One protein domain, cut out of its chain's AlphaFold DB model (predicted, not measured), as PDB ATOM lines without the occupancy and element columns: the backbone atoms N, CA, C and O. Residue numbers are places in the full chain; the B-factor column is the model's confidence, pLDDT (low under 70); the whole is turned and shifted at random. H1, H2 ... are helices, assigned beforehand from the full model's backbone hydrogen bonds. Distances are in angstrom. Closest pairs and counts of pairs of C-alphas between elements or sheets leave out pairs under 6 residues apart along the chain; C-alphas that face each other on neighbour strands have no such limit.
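What this domain is: This is residues 114 to 198 and 222 to 284 of the 284 residues of an uncharacterized protein of Vavraia culicis (isolate floridensis) (UniProt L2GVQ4). An elongated bundle of helices has H5, H6 and H7 grouped in a triangle toward one end, while the long H4 runs from H6 toward the other end, where H1 crosses it steeply. The short H2 packs on H5, with H4 near it. The printed part has 148 residues with seven named helices, H1 to H7 in chain order, and no named strand; its class is all helix. It is compact, with a radius of gyration of the C-alphas of 16.7 A, and spans 59 by 31 by 25 A.

Where its parts are: H1, residues 125 to 144, is 28.8 A long and begins at C-alpha 125 (-37.814, 31.095, -2.811). H2 is residues 151 to 160, and H3 residues 163 to 166. H4, residues 170 to 191, measures 31.2 A. H5, residues 226 to 242, measures 24.0 A, and H6, residues 246 to 263, 25.7 A. H7, residues 269 to 281, measures 18.6 A and ends at C-alpha 281 (-17.944, 1.769, -28.295).

How they stand to each other: H2, H4, H5, H6 and H7 form an up and down bundle, each running against the one before. H2 touches H5, closest C-alphas Val 156 and Leu 233, 5.5 A. H5 and H6, a helical hairpin, only just touch, with 3 pairs of C-alphas within 8 A, closest Ile 241 and Ala 249, 5.3 A. H6 and H7, also a hairpin, touch through H6 residues 250 to 257, closest C-alphas Tyr 250 and Ala 279, 5.8 A. H4 touches H6 with residues 170 to 174 alone, closest C-alphas Ile 170 and Leu 256, 6.0 A. H1 touches H4 at a steep tilt of 48 degrees, closest C-alphas Val 135 and Leu 187, 5.8 A. H3 is close to but not clearly touching H4, closest C-alphas Ser 166 and Phe 173, 5.2 A. Every O i to N i+4 pair is within hydrogen-bond range in H2, H4, H5, H6 and H7; H1 has 15 of 16, and H3 is too short for one.

The domain as a whole: The C-alphas farthest apart, of Lys 198 and Val 284, are 59.4 A apart. Residues 199 to 221 are not printed; C-alphas 198 and 222 are 18.4 A apart across this cut. Of the links printed whole, none is long. Confidence is under 70 at residues 114 to 130, 266 to 271 and 283 to 284.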
ATOM      1  N   LEU A 114     -27.540  19.823  -2.801       61.78
ATOM      2  CA  LEU A 114     -26.369  19.188  -3.411       61.78
ATOM      3  C   LEU A 114     -26.427  17.659  -3.324       61.78
ATOM      4  O   LEU A 114     -26.094  16.965  -4.283       61.78
ATOM      5  N   LEU A 115     -26.952  17.127  -2.222       60.41
ATOM      6  CA  LEU A 115     -27.110  15.688  -2.002       60.41
ATOM      7  C   LEU A 115     -28.302  15.057  -2.755       60.41
ATOM      8  O   LEU A 115     -28.484  13.837  -2.729       60.41
ATOM      9  N   GLY A 116     -29.112  15.847  -3.467       57.88
ATOM     10  CA  GLY A 116     -30.182  15.331  -4.330       57.88
ATOM     11  C   GLY A 116     -31.384  14.776  -3.564       57.88
ATOM     12  O   GLY A 116     -32.040  13.831  -4.021       57.88
ATOM     13  N   HIS A 117     -31.670  15.330  -2.383       55.47
ATOM     14  CA  HIS A 117     -32.819  14.937  -1.560       55.47
ATOM     15  C   HIS A 117     -34.109  15.703  -1.898       55.47
ATOM     16  O   HIS A 117     -35.191  15.252  -1.522       55.47
ATOM     17  N   ILE A 118     -34.029  16.799  -2.661       55.06
ATOM     18  CA  ILE A 118     -35.183  17.631  -3.029       55.06
ATOM     19  C   ILE A 118     -35.595  17.380  -4.488       55.06
ATOM     20  O   ILE A 118     -34.775  17.398  -5.402       55.06
ATOM     21  N   ASN A 119     -36.893  17.145  -4.717       50.97
ATOM     22  CA  ASN A 119     -37.471  16.967  -6.053       50.97
ATOM     23  C   ASN A 119     -37.610  18.329  -6.764       50.97
ATOM     24  O   ASN A 119     -38.440  19.158  -6.395       50.97
ATOM     25  N   TYR A 120     -36.824  18.536  -7.820       54.09
ATOM     26  CA  TYR A 120     -36.556  19.827  -8.476       54.09
ATOM     27  C   TYR A 120     -37.668  20.429  -9.350       54.09
ATOM     28  O   TYR A 120     -37.410  21.313 -10.165       54.09
ATOM     29  N   GLN A 121     -38.925  20.002  -9.208       46.84
ATOM     30  CA  GLN A 121     -39.998  20.530 -10.063       46.84
ATOM     31  C   GLN A 121     -40.475  21.946  -9.693       46.84
ATOM     32  O   GLN A 121     -41.266  22.514 -10.442       46.84
ATOM     33  N   VAL A 122     -39.984  22.559  -8.608       46.75
ATOM     34  CA  VAL A 122     -40.387  23.921  -8.229       46.75
ATOM     35  C   VAL A 122     -39.180  24.739  -7.767       46.75
ATOM     36  O   VAL A 122     -38.607  24.487  -6.713       46.75
ATOM     37  N   PHE A 123     -38.813  25.757  -8.549       52.12
ATOM     38  CA  PHE A 123     -37.942  26.844  -8.098       52.12
ATOM     39  C   PHE A 123     -38.710  27.700  -7.080       52.12
ATOM     40  O   PHE A 123     -39.340  28.694  -7.446       52.12
ATOM     41  N   THR A 124     -38.700  27.300  -5.813       59.03
ATOM     42  CA  THR A 124     -39.262  28.091  -4.709       59.03
ATOM     43  C   THR A 124     -38.264  29.151  -4.237       59.03
ATOM     44  O   THR A 124     -37.074  29.089  -4.562       59.03
ATOM     45  N   GLU A 125     -38.721  30.139  -3.464       60.06
ATOM     46  CA  GLU A 125     -37.814  31.095  -2.811       60.06
ATOM     47  C   GLU A 125     -36.792  30.395  -1.899       60.06
ATOM     48  O   GLU A 125     -35.627  30.792  -1.896       60.06
ATOM     49  N   ASP A 126     -37.172  29.288  -1.254       62.09
ATOM     50  CA  ASP A 126     -36.283  28.482  -0.406       62.09
ATOM     51  C   ASP A 126     -35.074  27.940  -1.183       62.09
ATOM     52  O   ASP A 126     -33.934  28.056  -0.733       62.09
ATOM     53  N   THR A 127     -35.287  27.456  -2.415       65.12
ATOM     54  CA  THR A 127     -34.176  26.988  -3.264       65.12
ATOM     55  C   THR A 127     -33.225  28.111  -3.669       65.12
ATOM     56  O   THR A 127     -32.050  27.859  -3.914       65.12
ATOM     57  N   LYS A 128     -33.695  29.362  -3.757       67.56
ATOM     58  CA  LYS A 128     -32.819  30.512  -4.033       67.56
ATOM     59  C   LYS A 128     -31.998  30.893  -2.806       67.56
ATOM     60  O   LYS A 128     -30.856  31.315  -2.970       67.56
ATOM     61  N   LEU A 129     -32.571  30.760  -1.610       63.09
ATOM     62  CA  LEU A 129     -31.890  31.053  -0.351       63.09
ATOM     63  C   LEU A 129     -30.736  30.071  -0.111       63.09
ATOM     64  O   LEU A 129     -29.601  30.508   0.047       63.09
ATOM     65  N   GLN A 130     -31.003  28.768  -0.209       68.12
ATOM     66  CA  GLN A 130     -29.981  27.720  -0.071       68.12
ATOM     67  C   GLN A 130     -28.867  27.869  -1.118       68.12
ATOM     68  O   GLN A 130     -27.684  27.727  -0.822       68.12
ATOM     69  N   LYS A 131     -29.225  28.285  -2.341       71.81
ATOM     70  CA  LYS A 131     -28.235  28.561  -3.383       71.81
ATOM     71  C   LYS A 131     -27.264  29.690  -3.039       71.81
ATOM     72  O   LYS A 131     -26.101  29.640  -3.432       71.81
ATOM     73  N   ARG A 132     -27.744  30.725  -2.350       81.56
ATOM     74  CA  ARG A 132     -26.878  31.813  -1.879       81.56
ATOM     75  C   ARG A 132     -25.979  31.340  -0.751       81.56
ATOM     76  O   ARG A 132     -24.799  31.666  -0.770       81.56
ATOM     77  N   GLU A 133     -26.509  30.523   0.153       87.12
ATOM     78  CA  GLU A 133     -25.758  29.981   1.284       87.12
ATOM     79  C   GLU A 133     -24.524  29.189   0.830       87.12
ATOM     80  O   GLU A 133     -23.433  29.433   1.342       87.12
ATOM     81  N   PHE A 134     -24.650  28.331  -0.193       91.00
ATOM     82  CA  PHE A 134     -23.499  27.625  -0.771       91.00
ATOM     83  C   PHE A 134     -22.396  28.592  -1.231       91.00
ATOM     84  O   PHE A 134     -21.236  28.465  -0.836       91.00
ATOM     85  N   VAL A 135     -22.765  29.582  -2.051       92.31
ATOM     86  CA  VAL A 135     -21.823  30.564  -2.611       92.31
ATOM     87  C   VAL A 135     -21.166  31.377  -1.494       92.31
ATOM     88  O   VAL A 135     -19.951  31.566  -1.501       92.31
ATOM     89  N   GLU A 136     -21.946  31.822  -0.510       92.25
ATOM     90  CA  GLU A 136     -21.463  32.573   0.651       92.25
ATOM     91  C   GLU A 136     -20.502  31.749   1.512       92.25
ATOM     92  O   GLU A 136     -19.482  32.266   1.969       92.25
ATOM     93  N   ASN A 137     -20.789  30.464   1.711       93.62
ATOM     94  CA  ASN A 137     -19.951  29.555   2.484       93.62
ATOM     95  C   ASN A 137     -18.617  29.286   1.796       93.62
ATOM     96  O   ASN A 137     -17.568  29.460   2.415       93.62
ATOM     97  N   VAL A 138     -18.627  28.982   0.498       95.31
ATOM     98  CA  VAL A 138     -17.380  28.882  -0.270       95.31
ATOM     99  C   VAL A 138     -16.616  30.206  -0.203       95.31
ATOM    100  O   VAL A 138     -15.418  30.201   0.068       95.31
ATOM    101  N   LEU A 139     -17.287  31.352  -0.344       94.75
ATOM    102  CA  LEU A 139     -16.633  32.659  -0.268       94.75
ATOM    103  C   LEU A 139     -15.973  32.915   1.097       94.75
ATOM    104  O   LEU A 139     -14.894  33.502   1.143       94.75
ATOM    105  N   LYS A 140     -16.544  32.441   2.211       94.69
ATOM    106  CA  LYS A 140     -15.899  32.519   3.538       94.69
ATOM    107  C   LYS A 140     -14.568  31.760   3.574       94.69
ATOM    108  O   LYS A 140     -13.611  32.283   4.144       94.69
ATOM    109  N   LEU A 141     -14.461  30.606   2.902       95.62
ATOM    110  CA  LEU A 141     -13.170  29.919   2.732       95.62
ATOM    111  C   LEU A 141     -12.160  30.835   2.017       95.62
ATOM    112  O   LEU A 141     -11.003  30.929   2.417       95.62
ATOM    113  N   TYR A 142     -12.585  31.581   0.994       95.75
ATOM    114  CA  TYR A 142     -11.700  32.527   0.303       95.75
ATOM    115  C   TYR A 142     -11.267  33.708   1.173       95.75
ATOM    116  O   TYR A 142     -10.095  34.091   1.155       95.75
ATOM    117  N   LYS A 143     -12.199  34.268   1.950       95.25
ATOM    118  CA  LYS A 143     -11.962  35.439   2.801       95.25
ATOM    119  C   LYS A 143     -10.974  35.151   3.926       95.25
ATOM    120  O   LYS A 143     -10.108  35.981   4.198       95.25
ATOM    121  N   PHE A 144     -11.121  34.003   4.588       95.75
ATOM    122  CA  PHE A 144     -10.493  33.750   5.885       95.75
ATOM    123  C   PHE A 144      -9.330  32.764   5.860       95.75
ATOM    124  O   PHE A 144      -8.681  32.582   6.885       95.75
ATOM    125  N   THR A 145      -9.010  32.153   4.720       95.19
ATOM    126  CA  THR A 145      -7.803  31.331   4.598       95.19
ATOM    127  C   THR A 145      -7.060  31.585   3.291       95.19
ATOM    128  O   THR A 145      -7.609  32.164   2.352       95.19
ATOM    129  N   ASN A 146      -5.798  31.162   3.212       93.81
ATOM    130  CA  ASN A 146      -5.033  31.137   1.969       93.81
ATOM    131  C   ASN A 146      -4.937  29.759   1.293       93.81
ATOM    132  O   ASN A 146      -4.249  29.655   0.280       93.81
ATOM    133  N   TYR A 147      -5.590  28.722   1.840       95.56
ATOM    134  CA  TYR A 147      -5.564  27.391   1.234       95.56
ATOM    135  C   TYR A 147      -5.960  27.441  -0.248       95.56
ATOM    136  O   TYR A 147      -6.734  28.300  -0.688       95.56
ATOM    137  N   ASN A 148      -5.444  26.478  -1.011       96.12
ATOM    138  CA  ASN A 148      -5.731  26.304  -2.430       96.12
ATOM    139  C   ASN A 148      -7.155  25.779  -2.640       96.12
ATOM    140  O   ASN A 148      -7.350  24.634  -3.029       96.12
ATOM    141  N   ILE A 149      -8.154  26.610  -2.341       96.88
ATOM    142  CA  ILE A 149      -9.562  26.252  -2.493       96.88
ATOM    143  C   ILE A 149      -9.853  25.983  -3.972       96.88
ATOM    144  O   ILE A 149      -9.573  26.820  -4.839       96.88
ATOM    145  N   ASN A 150     -10.411  24.806  -4.237       95.94
ATOM    146  CA  ASN A 150     -10.880  24.372  -5.544       95.94
ATOM    147  C   ASN A 150     -12.094  23.456  -5.357       95.94
ATOM    148  O   ASN A 150     -11.960  22.264  -5.091       95.94
ATOM    149  N   ILE A 151     -13.291  24.010  -5.533       95.81
ATOM    150  CA  ILE A 151     -14.536  23.259  -5.329       95.81
ATOM    151  C   ILE A 151     -14.904  22.333  -6.497       95.81
ATOM    152  O   ILE A 151     -15.899  21.618  -6.411       95.81
ATOM    153  N   THR A 152     -14.140  22.321  -7.594       94.25
ATOM    154  CA  THR A 152     -14.463  21.501  -8.771       94.25
ATOM    155  C   THR A 152     -14.531  20.020  -8.401       94.25
ATOM    156  O   THR A 152     -15.490  19.339  -8.760       94.25
ATOM    157  N   ASN A 153     -13.549  19.530  -7.635       90.69
ATOM    158  CA  ASN A 153     -13.523  18.141  -7.174       90.69
ATOM    159  C   ASN A 153     -14.643  17.857  -6.173       90.69
ATOM    160  O   ASN A 153     -15.273  16.810  -6.260       90.69
ATOM    161  N   PHE A 154     -14.929  18.796  -5.271       93.56
ATOM    162  CA  PHE A 154     -16.035  18.683  -4.328       93.56
ATOM    163  C   PHE A 154     -17.387  18.507  -5.034       93.56
ATOM    164  O   PHE A 154     -18.142  17.595  -4.709       93.56
ATOM    165  N   LEU A 155     -17.680  19.323  -6.051       92.69
ATOM    166  CA  LEU A 155     -18.926  19.211  -6.818       92.69
ATOM    167  C   LEU A 155     -19.026  17.883  -7.582       92.69
ATOM    168  O   LEU A 155     -20.114  17.321  -7.688       92.69
ATOM    169  N   VAL A 156     -17.908  17.374  -8.111       91.25
ATOM    170  CA  VAL A 156     -17.862  16.051  -8.757       91.25
ATOM    171  C   VAL A 156     -18.101  14.943  -7.727       91.25
ATOM    172  O   VAL A 156     -18.965  14.098  -7.943       91.25
ATOM    173  N   TYR A 157     -17.425  15.002  -6.579       90.19
ATOM    174  CA  TYR A 157     -17.579  14.070  -5.460       90.19
ATOM    175  C   TYR A 157     -19.036  13.961  -4.980       90.19
ATOM    176  O   TYR A 157     -19.549  12.860  -4.767       90.19
ATOM    177  N   LEU A 158     -19.738  15.092  -4.867       87.25
ATOM    178  CA  LEU A 158     -21.152  15.116  -4.480       87.25
ATOM    179  C   LEU A 158     -22.044  14.345  -5.463       87.25
ATOM    180  O   LEU A 158     -22.964  13.637  -5.044       87.25
ATOM    181  N   MET A 159     -21.754  14.445  -6.762       86.38
ATOM    182  CA  MET A 159     -22.461  13.683  -7.792       86.38
ATOM    183  C   MET A 159     -22.092  12.194  -7.719       86.38
ATOM    184  O   MET A 159     -22.987  11.345  -7.723       86.38
ATOM    185  N   GLU A 160     -20.792  11.885  -7.625       86.44
ATOM    186  CA  GLU A 160     -20.218  10.529  -7.603       86.44
ATOM    187  C   GLU A 160     -20.795   9.662  -6.488       86.44
ATOM    188  O   GLU A 160     -21.262   8.547  -6.745       86.44
ATOM    189  N   ASN A 161     -20.854  10.198  -5.269       81.94
ATOM    190  CA  ASN A 161     -21.382   9.496  -4.098       81.94
ATOM    191  C   ASN A 161     -22.820   8.999  -4.268       81.94
ATOM    192  O   ASN A 161     -23.252   8.083  -3.568       81.94
ATOM    193  N   ASN A 162     -23.562   9.584  -5.207       74.75
ATOM    194  CA  ASN A 162     -24.943   9.238  -5.481       74.75
ATOM    195  C   ASN A 162     -25.169   8.671  -6.886       74.75
ATOM    196  O   ASN A 162     -26.329   8.454  -7.230       74.75
ATOM    197  N   PHE A 163     -24.133   8.356  -7.677       81.38
ATOM    198  CA  PHE A 163     -24.266   7.913  -9.079       81.38
ATOM    199  C   PHE A 163     -25.298   6.817  -9.301       81.38
ATOM    200  O   PHE A 163     -26.133   6.929 -10.195       81.38
ATOM    201  N   LYS A 164     -25.314   5.783  -8.457       74.81
ATOM    202  CA  LYS A 164     -26.283   4.690  -8.596       74.81
ATOM    203  C   LYS A 164     -27.736   5.178  -8.516       74.81
ATOM    204  O   LYS A 164     -28.600   4.650  -9.209       74.81
ATOM    205  N   LYS A 165     -28.008   6.178  -7.674       73.69
ATOM    206  CA  LYS A 165     -29.332   6.788  -7.506       73.69
ATOM    207  C   LYS A 165     -29.587   7.869  -8.562       73.69
ATOM    208  O   LYS A 165     -30.668   7.901  -9.141       73.69
ATOM    209  N   SER A 166     -28.610   8.739  -8.812       71.88
ATOM    210  CA  SER A 166     -28.739   9.904  -9.688       71.88
ATOM    211  C   SER A 166     -28.749   9.519 -11.166       71.88
ATOM    212  O   SER A 166     -29.637   9.951 -11.886       71.88
ATOM    213  N   LEU A 167     -27.881   8.616 -11.623       79.62
ATOM    214  CA  LEU A 167     -27.916   8.113 -13.001       79.62
ATOM    215  C   LEU A 167     -29.084   7.144 -13.262       79.62
ATOM    216  O   LEU A 167     -29.448   6.930 -14.413       79.62
ATOM    217  N   GLY A 168     -29.734   6.618 -12.216       78.62
ATOM    218  CA  GLY A 168     -31.047   5.970 -12.337       78.62
ATOM    219  C   GLY A 168     -32.187   6.952 -12.661       78.62
ATOM    220  O   GLY A 168     -33.240   6.541 -13.144       78.62
ATOM    221  N   ASN A 169     -31.976   8.253 -12.432       85.12
ATOM    222  CA  ASN A 169     -32.878   9.344 -12.797       85.12
ATOM    223  C   ASN A 169     -32.090  10.467 -13.486       85.12
ATOM    224  O   ASN A 169     -31.780  11.505 -12.900       85.12
ATOM    225  N   ILE A 170     -31.783  10.253 -14.763       87.12
ATOM    226  CA  ILE A 170     -30.900  11.120 -15.555       87.12
ATOM    227  C   ILE A 170     -31.375  12.572 -15.590       87.12
ATOM    228  O   ILE A 170     -30.555  13.483 -15.538       87.12
ATOM    229  N   LYS A 171     -32.689  12.809 -15.594       85.06
ATOM    230  CA  LYS A 171     -33.233  14.163 -15.497       85.06
ATOM    231  C   LYS A 171     -32.779  14.863 -14.214       85.06
ATOM    232  O   LYS A 171     -32.306  15.991 -14.274       85.06
ATOM    233  N   ALA A 172     -32.876  14.191 -13.064       82.50
ATOM    234  CA  ALA A 172     -32.415  14.745 -11.792       82.50
ATOM    235  C   ALA A 172     -30.892  14.958 -11.773       82.50
ATOM    236  O   ALA A 172     -30.428  15.974 -11.262       82.50
ATOM    237  N   PHE A 173     -30.123  14.046 -12.378       86.50
ATOM    238  CA  PHE A 173     -28.676  14.202 -12.549       86.50
ATOM    239  C   PHE A 173     -28.329  15.470 -13.348       86.50
ATOM    240  O   PHE A 173     -27.524  16.289 -12.912       86.50
ATOM    241  N   VAL A 174     -28.984  15.684 -14.492       86.88
ATOM    242  CA  VAL A 174     -28.771  16.867 -15.341       86.88
ATOM    243  C   VAL A 174     -29.267  18.152 -14.660       86.88
ATOM    244  O   VAL A 174     -28.611  19.192 -14.750       86.88
ATOM    245  N   ASP A 175     -30.369  18.095 -13.907       84.19
ATOM    246  CA  ASP A 175     -30.850  19.226 -13.104       84.19
ATOM    247  C   ASP A 175     -29.820  19.635 -12.024       84.19
ATOM    248  O   ASP A 175     -29.581  20.831 -11.829       84.19
ATOM    249  N   GLN A 176     -29.133  18.677 -11.385       84.44
ATOM    250  CA  GLN A 176     -28.022  18.972 -10.467       84.44
ATOM    251  C   GLN A 176     -26.827  19.615 -11.181       84.44
ATOM    252  O   GLN A 176     -26.261  20.591 -10.686       84.44
ATOM    253  N   MET A 177     -26.476  19.155 -12.385       87.56
ATOM    254  CA  MET A 177     -25.413  19.787 -13.178       87.56
ATOM    255  C   MET A 177     -25.727  21.253 -13.505       87.56
ATOM    256  O   MET A 177     -24.838  22.103 -13.446       87.56
ATOM    257  N   CYS A 178     -26.991  21.567 -13.798       85.94
ATOM    258  CA  CYS A 178     -27.477  22.940 -13.966       85.94
ATOM    259  C   CYS A 178     -27.255  23.798 -12.711       85.94
ATOM    260  O   CYS A 178     -26.883  24.969 -12.811       85.94
ATOM    261  N   ILE A 179     -27.473  23.228 -11.525       85.94
ATOM    262  CA  ILE A 179     -27.243  23.912 -10.246       85.94
ATOM    263  C   ILE A 179     -25.756  24.171 -10.041       85.94
ATOM    264  O   ILE A 179     -25.379  25.288  -9.703       85.94
ATOM    265  N   HIS A 180     -24.907  23.187 -10.326       89.88
ATOM    266  CA  HIS A 180     -23.459  23.359 -10.235       89.88
ATOM    267  C   HIS A 180     -22.971  24.435 -11.213       89.88
ATOM    268  O   HIS A 180     -22.227  25.324 -10.810       89.88
ATOM    269  N   LYS A 181     -23.473  24.452 -12.457       89.56
ATOM    270  CA  LYS A 181     -23.210  25.534 -13.427       89.56
ATOM    271  C   LYS A 181     -23.570  26.906 -12.858       89.56
ATOM    272  O   LYS A 181     -22.796  27.852 -12.988       89.56
ATOM    273  N   TYR A 182     -24.732  27.009 -12.215       88.75
ATOM    274  CA  TYR A 182     -25.169  28.234 -11.554       88.75
ATOM    275  C   TYR A 182     -24.238  28.628 -10.397       88.75
ATOM    276  O   TYR A 182     -23.843  29.786 -10.321       88.75
ATOM    277  N   TYR A 183     -23.835  27.689  -9.539       91.69
ATOM    278  CA  TYR A 183     -22.907  27.967  -8.441       91.69
ATOM    279  C   TYR A 183     -21.549  28.450  -8.913       91.69
ATOM    280  O   TYR A 183     -21.067  29.454  -8.398       91.69
ATOM    281  N   LEU A 184     -20.964  27.794  -9.914       93.94
ATOM    282  CA  LEU A 184     -19.692  28.229 -10.486       93.94
ATOM    283  C   LEU A 184     -19.804  29.646 -11.068       93.94
ATOM    284  O   LEU A 184     -18.927  30.476 -10.845       93.94
ATOM    285  N   HIS A 185     -20.911  29.957 -11.747       92.62
ATOM    286  CA  HIS A 185     -21.169  31.297 -12.282       92.62
ATOM    287  C   HIS A 185     -21.300  32.369 -11.197       92.62
ATOM    288  O   HIS A 185     -20.687  33.432 -11.292       92.62
ATOM    289  N   GLU A 186     -22.093  32.111 -10.156       93.12
ATOM    290  CA  GLU A 186     -22.265  33.067  -9.059       93.12
ATOM    291  C   GLU A 186     -20.988  33.219  -8.228       93.12
ATOM    292  O   GLU A 186     -20.658  34.333  -7.822       93.12
ATOM    293  N   LEU A 187     -20.223  32.140  -8.042       95.12
ATOM    294  CA  LEU A 187     -18.908  32.202  -7.411       95.12
ATOM    295  C   LEU A 187     -17.935  33.045  -8.217       95.12
ATOM    296  O   LEU A 187     -17.302  33.918  -7.639       95.12
ATOM    297  N   ASN A 188     -17.861  32.863  -9.536       95.69
ATOM    298  CA  ASN A 188     -17.001  33.690 -10.382       95.69
ATOM    299  C   ASN A 188     -17.335  35.174 -10.235       95.69
ATOM    300  O   ASN A 188     -16.431  35.990 -10.100       95.69
ATOM    301  N   LYS A 189     -18.623  35.536 -10.179       93.94
ATOM    302  CA  LYS A 189     -19.028  36.925  -9.906       93.94
ATOM    303  C   LYS A 189     -18.583  37.401  -8.525       93.94
ATOM    304  O   LYS A 189     -18.102  38.523  -8.404       93.94
ATOM    305  N   ALA A 190     -18.769  36.577  -7.495       93.25
ATOM    306  CA  ALA A 190     -18.434  36.927  -6.117       93.25
ATOM    307  C   ALA A 190     -16.914  37.035  -5.890       93.25
ATOM    308  O   ALA A 190     -16.461  37.895  -5.138       93.25
ATOM    309  N   LEU A 191     -16.121  36.211  -6.575       94.38
ATOM    310  CA  LEU A 191     -14.661  36.190  -6.476       94.38
ATOM    311  C   LEU A 191     -13.988  37.407  -7.122       94.38
ATOM    312  O   LEU A 191     -12.845  37.708  -6.789       94.38
ATOM    313  N   LEU A 192     -14.686  38.155  -7.984       90.75
ATOM    314  CA  LEU A 192     -14.158  39.412  -8.530       90.75
ATOM    315  C   LEU A 192     -13.968  40.484  -7.452       90.75
ATOM    316  O   LEU A 192     -13.086  41.332  -7.577       90.75
ATOM    317  N   VAL A 193     -14.825  40.487  -6.427       86.44
ATOM    318  CA  VAL A 193     -14.834  41.518  -5.389       86.44
ATOM    319  C   VAL A 193     -15.200  40.887  -4.053       86.44
ATOM    320  O   VAL A 193     -16.375  40.766  -3.706       86.44
ATOM    321  N   PHE A 194     -14.188  40.539  -3.263       87.12
ATOM    322  CA  PHE A 194     -14.383  40.127  -1.878       87.12
ATOM    323  C   PHE A 194     -13.297  40.709  -0.965       87.12
ATOM    324  O   PHE A 194     -12.146  40.845  -1.380       87.12
ATOM    325  N   PRO A 195     -13.649  41.091   0.275       89.50
ATOM    326  CA  PRO A 195     -12.667  41.527   1.255       89.50
ATOM    327  C   PRO A 195     -11.904  40.326   1.814       89.50
ATOM    328  O   PRO A 195     -12.505  39.347   2.248       89.50
ATOM    329  N   GLU A 196     -10.582  40.414   1.850       93.44
ATOM    330  CA  GLU A 196      -9.726  39.383   2.439       93.44
ATOM    331  C   GLU A 196      -9.417  39.728   3.898       93.44
ATOM    332  O   GLU A 196      -9.150  40.887   4.223       93.44
ATOM    333  N   SER A 197      -9.442  38.729   4.782       94.62
ATOM    334  CA  SER A 197      -8.970  38.890   6.159       94.62
ATOM    335  C   SER A 197      -7.459  39.117   6.164       94.62
ATOM    336  O   SER A 197      -6.702  38.364   5.547       94.62
ATOM    337  N   LYS A 198      -7.000  40.110   6.928       92.62
ATOM    338  CA  LYS A 198      -5.573  40.359   7.187       92.62
ATOM    339  C   LYS A 198      -4.889  39.197   7.901       92.62
ATOM    340  O   LYS A 198      -3.673  39.053   7.801       92.62
ATOM    341  N   LEU A 222      -9.376  31.080  -8.908       94.06
ATOM    342  CA  LEU A 222     -10.038  32.396  -8.827       94.06
ATOM    343  C   LEU A 222     -11.159  32.558  -9.859       94.06
ATOM    344  O   LEU A 222     -12.012  33.429  -9.715       94.06
ATOM    345  N   GLU A 223     -11.169  31.698 -10.873       96.00
ATOM    346  CA  GLU A 223     -12.194  31.634 -11.904       96.00
ATOM    347  C   GLU A 223     -12.443  30.167 -12.253       96.00
ATOM    348  O   GLU A 223     -11.549  29.449 -12.698       96.00
ATOM    349  N   TYR A 224     -13.663  29.710 -12.012       95.56
ATOM    350  CA  TYR A 224     -14.096  28.351 -12.271       95.56
ATOM    351  C   TYR A 224     -14.573  28.184 -13.708       95.56
ATOM    352  O   TYR A 224     -15.418  28.941 -14.192       95.56
ATOM    353  N   SER A 225     -14.103  27.120 -14.356       92.56
ATOM    354  CA  SER A 225     -14.603  26.683 -15.655       92.56
ATOM    355  C   SER A 225     -15.653  25.589 -15.487       92.56
ATOM    356  O   SER A 225     -15.381  24.524 -14.926       92.56
ATOM    357  N   PHE A 226     -16.855  25.823 -16.023       90.75
ATOM    358  CA  PHE A 226     -17.865  24.767 -16.097       90.75
ATOM    359  C   PHE A 226     -17.404  23.610 -16.991       90.75
ATOM    360  O   PHE A 226     -17.716  22.461 -16.691       90.75
ATOM    361  N   ASP A 227     -16.625  23.887 -18.040       88.50
ATOM    362  CA  ASP A 227     -16.115  22.850 -18.939       88.50
ATOM    363  C   ASP A 227     -15.116  21.935 -18.217       88.50
ATOM    364  O   ASP A 227     -15.164  20.718 -18.389       88.50
ATOM    365  N   GLU A 228     -14.261  22.484 -17.343       90.38
ATOM    366  CA  GLU A 228     -13.344  21.676 -16.526       90.38
ATOM    367  C   GLU A 228     -14.113  20.757 -15.568       90.38
ATOM    368  O   GLU A 228     -13.847  19.553 -15.504       90.38
ATOM    369  N   TYR A 229     -15.100  21.312 -14.857       91.81
ATOM    370  CA  TYR A 229     -16.012  20.536 -14.014       91.81
ATOM    371  C   TYR A 229     -16.690  19.415 -14.810       91.81
ATOM    372  O   TYR A 229     -16.706  18.259 -14.382       91.81
ATOM    373  N   PHE A 230     -17.211  19.744 -15.990       88.75
ATOM    374  CA  PHE A 230     -17.941  18.816 -16.838       88.75
ATOM    375  C   PHE A 230     -17.049  17.678 -17.346       88.75
ATOM    376  O   PHE A 230     -17.447  16.517 -17.274       88.75
ATOM    377  N   VAL A 231     -15.820  17.968 -17.784       87.62
ATOM    378  CA  VAL A 231     -14.831  16.955 -18.202       87.62
ATOM    379  C   VAL A 231     -14.533  15.964 -17.074       87.62
ATOM    380  O   VAL A 231     -14.512  14.748 -17.302       87.62
ATOM    381  N   ARG A 232     -14.308  16.466 -15.853       90.00
ATOM    382  CA  ARG A 232     -14.034  15.620 -14.683       90.00
ATOM    383  C   ARG A 232     -15.237  14.743 -14.346       90.00
ATOM    384  O   ARG A 232     -15.081  13.531 -14.214       90.00
ATOM    385  N   LEU A 233     -16.437  15.328 -14.312       89.50
ATOM    386  CA  LEU A 233     -17.671  14.583 -14.071       89.50
ATOM    387  C   LEU A 233     -17.895  13.496 -15.128       89.50
ATOM    388  O   LEU A 233     -18.223  12.366 -14.782       89.50
ATOM    389  N   LEU A 234     -17.698  13.801 -16.413       86.00
ATOM    390  CA  LEU A 234     -17.853  12.813 -17.480       86.00
ATOM    391  C   LEU A 234     -16.854  11.667 -17.373       86.00
ATOM    392  O   LEU A 234     -17.200  10.532 -17.690       86.00
ATOM    393  N   SER A 235     -15.631  11.948 -16.930       86.94
ATOM    394  CA  SER A 235     -14.629  10.907 -16.699       86.94
ATOM    395  C   SER A 235     -15.102   9.933 -15.618       86.94
ATOM    396  O   SER A 235     -15.001   8.721 -15.794       86.94
ATOM    397  N   ALA A 236     -15.708  10.450 -14.550       88.50
ATOM    398  CA  ALA A 236     -16.300   9.641 -13.492       88.50
ATOM    399  C   ALA A 236     -17.542   8.862 -13.960       88.50
ATOM    400  O   ALA A 236     -17.668   7.663 -13.707       88.50
ATOM    401  N   VAL A 237     -18.435   9.518 -14.709       87.94
ATOM    402  CA  VAL A 237     -19.613   8.884 -15.321       87.94
ATOM    403  C   VAL A 237     -19.190   7.754 -16.254       87.94
ATOM    404  O   VAL A 237     -19.783   6.681 -16.212       87.94
ATOM    405  N   LYS A 238     -18.145   7.955 -17.063       85.56
ATOM    406  CA  LYS A 238     -17.599   6.927 -17.952       85.56
ATOM    407  C   LYS A 238     -17.192   5.678 -17.172       85.56
ATOM    408  O   LYS A 238     -17.648   4.594 -17.518       85.56
ATOM    409  N   VAL A 239     -16.406   5.837 -16.105       87.50
ATOM    410  CA  VAL A 239     -15.978   4.717 -15.247       87.50
ATOM    411  C   VAL A 239     -17.184   3.975 -14.664       87.50
ATOM    412  O   VAL A 239     -17.208   2.746 -14.644       87.50
ATOM    413  N   PHE A 240     -18.212   4.707 -14.229       88.00
ATOM    414  CA  PHE A 240     -19.436   4.105 -13.703       88.00
ATOM    415  C   PHE A 240     -20.243   3.351 -14.770       88.00
ATOM    416  O   PHE A 240     -20.795   2.288 -14.490       88.00
ATOM    417  N   ILE A 241     -20.335   3.893 -15.984       85.81
ATOM    418  CA  ILE A 241     -21.087   3.297 -17.093       85.81
ATOM    419  C   ILE A 241     -20.390   2.040 -17.621       85.81
ATOM    420  O   ILE A 241     -21.061   1.047 -17.882       85.81
ATOM    421  N   GLU A 242     -19.058   2.048 -17.717       85.56
ATOM    422  CA  GLU A 242     -18.258   0.878 -18.114       85.56
ATOM    423  C   GLU A 242     -18.391  -0.294 -17.128       85.56
ATOM    424  O   GLU A 242     -18.118  -1.436 -17.489       85.56
ATOM    425  N   SER A 243     -18.849  -0.040 -15.896       87.06
ATOM    426  CA  SER A 243     -19.146  -1.085 -14.916       87.06
ATOM    427  C   SER A 243     -20.579  -1.635 -14.999       87.06
ATOM    428  O   SER A 243     -20.957  -2.440 -14.145       87.06
ATOM    429  N   GLN A 244     -21.408  -1.162 -15.936       87.75
ATOM    430  CA  GLN A 244     -22.786  -1.630 -16.134       87.75
ATOM    431  C   GLN A 244     -22.881  -2.628 -17.296       87.75
ATOM    432  O   GLN A 244     -22.006  -2.695 -18.153       87.75
ATOM    433  N   GLU A 245     -23.989  -3.370 -17.352       89.75
ATOM    434  CA  GLU A 245     -24.329  -4.204 -18.512       89.75
ATOM    435  C   GLU A 245     -24.436  -3.351 -19.795       89.75
ATOM    436  O   GLU A 245     -25.027  -2.266 -19.727       89.75
ATOM    437  N   PRO A 246     -23.944  -3.820 -20.961       87.44
ATOM    438  CA  PRO A 246     -23.845  -3.018 -22.188       87.44
ATOM    439  C   PRO A 246     -25.148  -2.333 -22.620       87.44
ATOM    440  O   PRO A 246     -25.150  -1.140 -22.930       87.44
ATOM    441  N   ASP A 247     -26.277  -3.045 -22.566       86.25
ATOM    442  CA  ASP A 247     -27.586  -2.491 -22.933       86.25
ATOM    443  C   ASP A 247     -28.007  -1.352 -21.993       86.25
ATOM    444  O   ASP A 247     -28.509  -0.313 -22.430       86.25
ATOM    445  N   ASN A 248     -27.768  -1.523 -20.689       87.19
ATOM    446  CA  ASN A 248     -28.069  -0.502 -19.691       87.19
ATOM    447  C   ASN A 248     -27.124   0.698 -19.842       87.19
ATOM    448  O   ASN A 248     -27.571   1.843 -19.843       87.19
ATOM    449  N   ALA A 249     -25.833   0.436 -20.044       86.81
ATOM    450  CA  ALA A 249     -24.815   1.445 -20.297       86.81
ATOM    451  C   ALA A 249     -25.180   2.322 -21.508       86.81
ATOM    452  O   ALA A 249     -25.171   3.552 -21.416       86.81
ATOM    453  N   TYR A 250     -25.592   1.700 -22.616       86.69
ATOM    454  CA  TYR A 250     -26.031   2.402 -23.817       86.69
ATOM    455  C   TYR A 250     -27.273   3.270 -23.565       86.69
ATOM    456  O   TYR A 250     -27.275   4.458 -23.899       86.69
ATOM    457  N   LEU A 251     -28.311   2.717 -22.926       88.06
ATOM    458  CA  LEU A 251     -29.527   3.467 -22.586       88.06
ATOM    459  C   LEU A 251     -29.229   4.669 -21.679       88.06
ATOM    460  O   LEU A 251     -29.777   5.752 -21.896       88.06
ATOM    461  N   MET A 252     -28.340   4.503 -20.698       88.81
ATOM    462  CA  MET A 252     -27.937   5.578 -19.790       88.81
ATOM    463  C   MET A 252     -27.235   6.714 -20.540       88.81
ATOM    464  O   MET A 252     -27.585   7.876 -20.340       88.81
ATOM    465  N   ILE A 253     -26.311   6.405 -21.457       88.12
ATOM    466  CA  ILE A 253     -25.651   7.441 -22.264       88.12
ATOM    467  C   ILE A 253     -26.646   8.152 -23.183       88.12
ATOM    468  O   ILE A 253     -26.617   9.378 -23.277       88.12
ATOM    469  N   MET A 254     -27.529   7.417 -23.860       88.38
ATOM    470  CA  MET A 254     -28.479   8.019 -24.802       88.38
ATOM    471  C   MET A 254     -29.454   8.967 -24.101       88.38
ATOM    472  O   MET A 254     -29.696  10.076 -24.580       88.38
ATOM    473  N   ASN A 255     -29.959   8.568 -22.935       89.25
ATOM    474  CA  ASN A 255     -30.797   9.427 -22.108       89.25
ATOM    475  C   ASN A 255     -30.017  10.644 -21.589       89.25
ATOM    476  O   ASN A 255     -30.548  11.753 -21.608       89.25
ATOM    477  N   LEU A 256     -28.754  10.468 -21.175       89.00
ATOM    478  CA  LEU A 256     -27.902  11.577 -20.736       89.00
ATOM    479  C   LEU A 256     -27.683  12.587 -21.867       89.00
ATOM    480  O   LEU A 256     -27.891  13.779 -21.669       89.00
ATOM    481  N   LEU A 257     -27.338  12.118 -23.069       87.50
ATOM    482  CA  LEU A 257     -27.192  12.953 -24.263       87.50
ATOM    483  C   LEU A 257     -28.478  13.717 -24.594       87.50
ATOM    484  O   LEU A 257     -28.419  14.904 -24.925       87.50
ATOM    485  N   SER A 258     -29.631  13.051 -24.495       87.81
ATOM    486  CA  SER A 258     -30.934  13.673 -24.726       87.81
ATOM    487  C   SER A 258     -31.202  14.794 -23.720       87.81
ATOM    488  O   SER A 258     -31.520  15.911 -24.121       87.81
ATOM    489  N   GLU A 259     -31.035  14.536 -22.423       88.12
ATOM    490  CA  GLU A 259     -31.289  15.531 -21.372       88.12
ATOM    491  C   GLU A 259     -30.295  16.702 -21.420       88.12
ATOM    492  O   GLU A 259     -30.704  17.855 -21.294       88.12
ATOM    493  N   LEU A 260     -29.009  16.443 -21.688       86.62
ATOM    494  CA  LEU A 260     -28.010  17.501 -21.895       86.62
ATOM    495  C   LEU A 260     -28.390  18.412 -23.072       86.62
ATOM    496  O   LEU A 260     -28.324  19.635 -22.945       86.62
ATOM    497  N   SER A 261     -28.851  17.820 -24.180       83.62
ATOM    498  CA  SER A 261     -29.308  18.562 -25.363       83.62
ATOM    499  C   SER A 261     -30.565  19.389 -25.076       83.62
ATOM    500  O   SER A 261     -30.673  20.526 -25.522       83.62
ATOM    501  N   LEU A 262     -31.518  18.843 -24.310       85.25
ATOM    502  CA  LEU A 262     -32.757  19.539 -23.939       85.25
ATOM    503  C   LEU A 262     -32.519  20.722 -22.993       85.25
ATOM    504  O   LEU A 262     -33.273  21.695 -23.020       85.25
ATOM    505  N   ARG A 263     -31.511  20.623 -22.122       79.75
ATOM    506  CA  ARG A 263     -31.196  21.625 -21.093       79.75
ATOM    507  C   ARG A 263     -30.123  22.631 -21.513       79.75
ATOM    508  O   ARG A 263     -29.811  23.512 -20.718       79.75
ATOM    509  N   ASP A 264     -29.574  22.502 -22.722       76.69
ATOM    510  CA  ASP A 264     -28.476  23.336 -23.232       76.69
ATOM    511  C   ASP A 264     -27.259  23.351 -22.273       76.69
ATOM    512  O   ASP A 264     -26.649  24.380 -21.948       76.69
ATOM    513  N   ILE A 265     -26.936  22.167 -21.732       72.62
ATOM    514  CA  ILE A 265     -25.779  21.951 -20.857       72.62
ATOM    515  C   ILE A 265     -24.658  21.320 -21.684       72.62
ATOM    516  O   ILE A 265     -24.692  20.131 -21.987       72.62
ATOM    517  N   GLY A 266     -23.640  22.122 -21.994       58.94
ATOM    518  CA  GLY A 266     -22.458  21.698 -22.744       58.94
ATOM    519  C   GLY A 266     -22.265  22.588 -23.963       58.94
ATOM    520  O   GLY A 266     -22.879  22.362 -24.998       58.94
ATOM    521  N   ILE A 267     -21.440  23.627 -23.813       54.31
ATOM    522  CA  ILE A 267     -21.191  24.636 -24.858       54.31
ATOM    523  C   ILE A 267     -20.163  24.119 -25.884       54.31
ATOM    524  O   ILE A 267     -20.124  24.601 -27.013       54.31
ATOM    525  N   ASP A 268     -19.365  23.104 -25.533       65.00
ATOM    526  CA  ASP A 268     -18.374  22.524 -26.440       65.00
ATOM    527  C   ASP A 268     -18.917  21.282 -27.167       65.00
ATOM    528  O   ASP A 268     -19.095  20.206 -26.584       65.00
ATOM    529  N   GLU A 269     -19.121  21.408 -28.480       68.06
ATOM    530  CA  GLU A 269     -19.469  20.293 -29.370       68.06
ATOM    531  C   GLU A 269     -18.493  19.111 -29.240       68.06
ATOM    532  O   GLU A 269     -18.901  17.955 -29.388       68.06
ATOM    533  N   LYS A 270     -17.217  19.364 -28.908       67.25
ATOM    534  CA  LYS A 270     -16.208  18.311 -28.726       67.25
ATOM    535  C   LYS A 270     -16.512  17.419 -27.529       67.25
ATOM    536  O   LYS A 270     -16.260  16.215 -27.588       67.25
ATOM    537  N   LEU A 271     -17.062  17.988 -26.459       65.75
ATOM    538  CA  LEU A 271     -17.420  17.241 -25.257       65.75
ATOM    539  C   LEU A 271     -18.619  16.324 -25.514       65.75
ATOM    540  O   LEU A 271     -18.585  15.146 -25.154       65.75
ATOM    541  N   LEU A 272     -19.633  16.827 -26.223       71.56
ATOM    542  CA  LEU A 272     -20.772  16.021 -26.667       71.56
ATOM    543  C   LEU A 272     -20.339  14.902 -27.624       71.56
ATOM    544  O   LEU A 272     -20.835  13.779 -27.520       71.56
ATOM    545  N   GLU A 273     -19.390  15.166 -28.526       74.38
ATOM    546  CA  GLU A 273     -18.849  14.137 -29.421       74.38
ATOM    547  C   GLU A 273     -18.059  13.059 -28.663       74.38
ATOM    548  O   GLU A 273     -18.149  11.877 -28.997       74.38
ATOM    549  N   GLY A 274     -17.357  13.428 -27.586       72.00
ATOM    550  CA  GLY A 274     -16.698  12.479 -26.684       72.00
ATOM    551  C   GLY A 274     -17.673  11.472 -26.063       72.00
ATOM    552  O   GLY A 274     -17.427  10.265 -26.110       72.00
ATOM    553  N   ILE A 275     -18.819  11.945 -25.564       74.69
ATOM    554  CA  ILE A 275     -19.879  11.080 -25.014       74.69
ATOM    555  C   ILE A 275     -20.507  10.211 -26.116       74.69
ATOM    556  O   ILE A 275     -20.732   9.016 -25.917       74.69
ATOM    557  N   LYS A 276     -20.761  10.770 -27.308       77.69
ATOM    558  CA  LYS A 276     -21.288   9.998 -28.450       77.69
ATOM    559  C   LYS A 276     -20.341   8.876 -28.869       77.69
ATOM    560  O   LYS A 276     -20.796   7.788 -29.214       77.69
ATOM    561  N   ASN A 277     -19.032   9.116 -28.842       79.00
ATOM    562  CA  ASN A 277     -18.043   8.087 -29.156       79.00
ATOM    563  C   ASN A 277     -18.009   6.979 -28.097       79.00
ATOM    564  O   ASN A 277     -17.868   5.815 -28.468       79.00
ATOM    565  N   LEU A 278     -18.238   7.309 -26.821       73.75
ATOM    566  CA  LEU A 278     -18.421   6.312 -25.764       73.75
ATOM    567  C   LEU A 278     -19.656   5.427 -26.021       73.75
ATOM    568  O   LEU A 278     -19.565   4.205 -25.924       73.75
ATOM    569  N   ALA A 279     -20.786   6.018 -26.430       76.44
ATOM    570  CA  ALA A 279     -21.985   5.257 -26.796       76.44
ATOM    571  C   ALA A 279     -21.718   4.273 -27.946       76.44
ATOM    572  O   ALA A 279     -22.138   3.120 -27.889       76.44
ATOM    573  N   LYS A 280     -20.978   4.714 -28.976       78.69
ATOM    574  CA  LYS A 280     -20.611   3.871 -30.127       78.69
ATOM    575  C   LYS A 280     -19.737   2.682 -29.716       78.69
ATOM    576  O   LYS A 280     -19.900   1.608 -30.283       78.69
ATOM    577  N   SER A 281     -18.832   2.852 -28.747       78.44
ATOM    578  CA  SER A 281     -17.944   1.769 -28.295       78.44
ATOM    579  C   SER A 281     -18.632   0.679 -27.469       78.44
ATOM    580  O   SER A 281     -18.070  -0.400 -27.344       78.44
ATOM    581  N   LEU A 282     -19.825   0.937 -26.927       73.50
ATOM    582  CA  LEU A 282     -20.581  -0.025 -26.109       73.50
ATOM    583  C   LEU A 282     -21.501  -0.943 -26.928       73.50
ATOM    584  O   LEU A 282     -22.072  -1.877 -26.381       73.50
ATOM    585  N   LEU A 283     -21.660  -0.669 -28.228       64.00
ATOM    586  CA  LEU A 283     -22.463  -1.465 -29.165       64.00
ATOM    587  C   LEU A 283     -21.642  -2.547 -29.900       64.00
ATOM    588  O   LEU A 283     -22.156  -3.154 -30.842       64.00
ATOM    589  N   VAL A 284     -20.371  -2.732 -29.525       56.75
ATOM    590  CA  VAL A 284     -19.409  -3.650 -30.162       56.75
ATOM    591  C   VAL A 284     -19.235  -4.914 -29.335       56.75
ATOM    592  O   VAL A 284     -19.039  -4.784 -28.109       56.75
TER     593      VAL A 284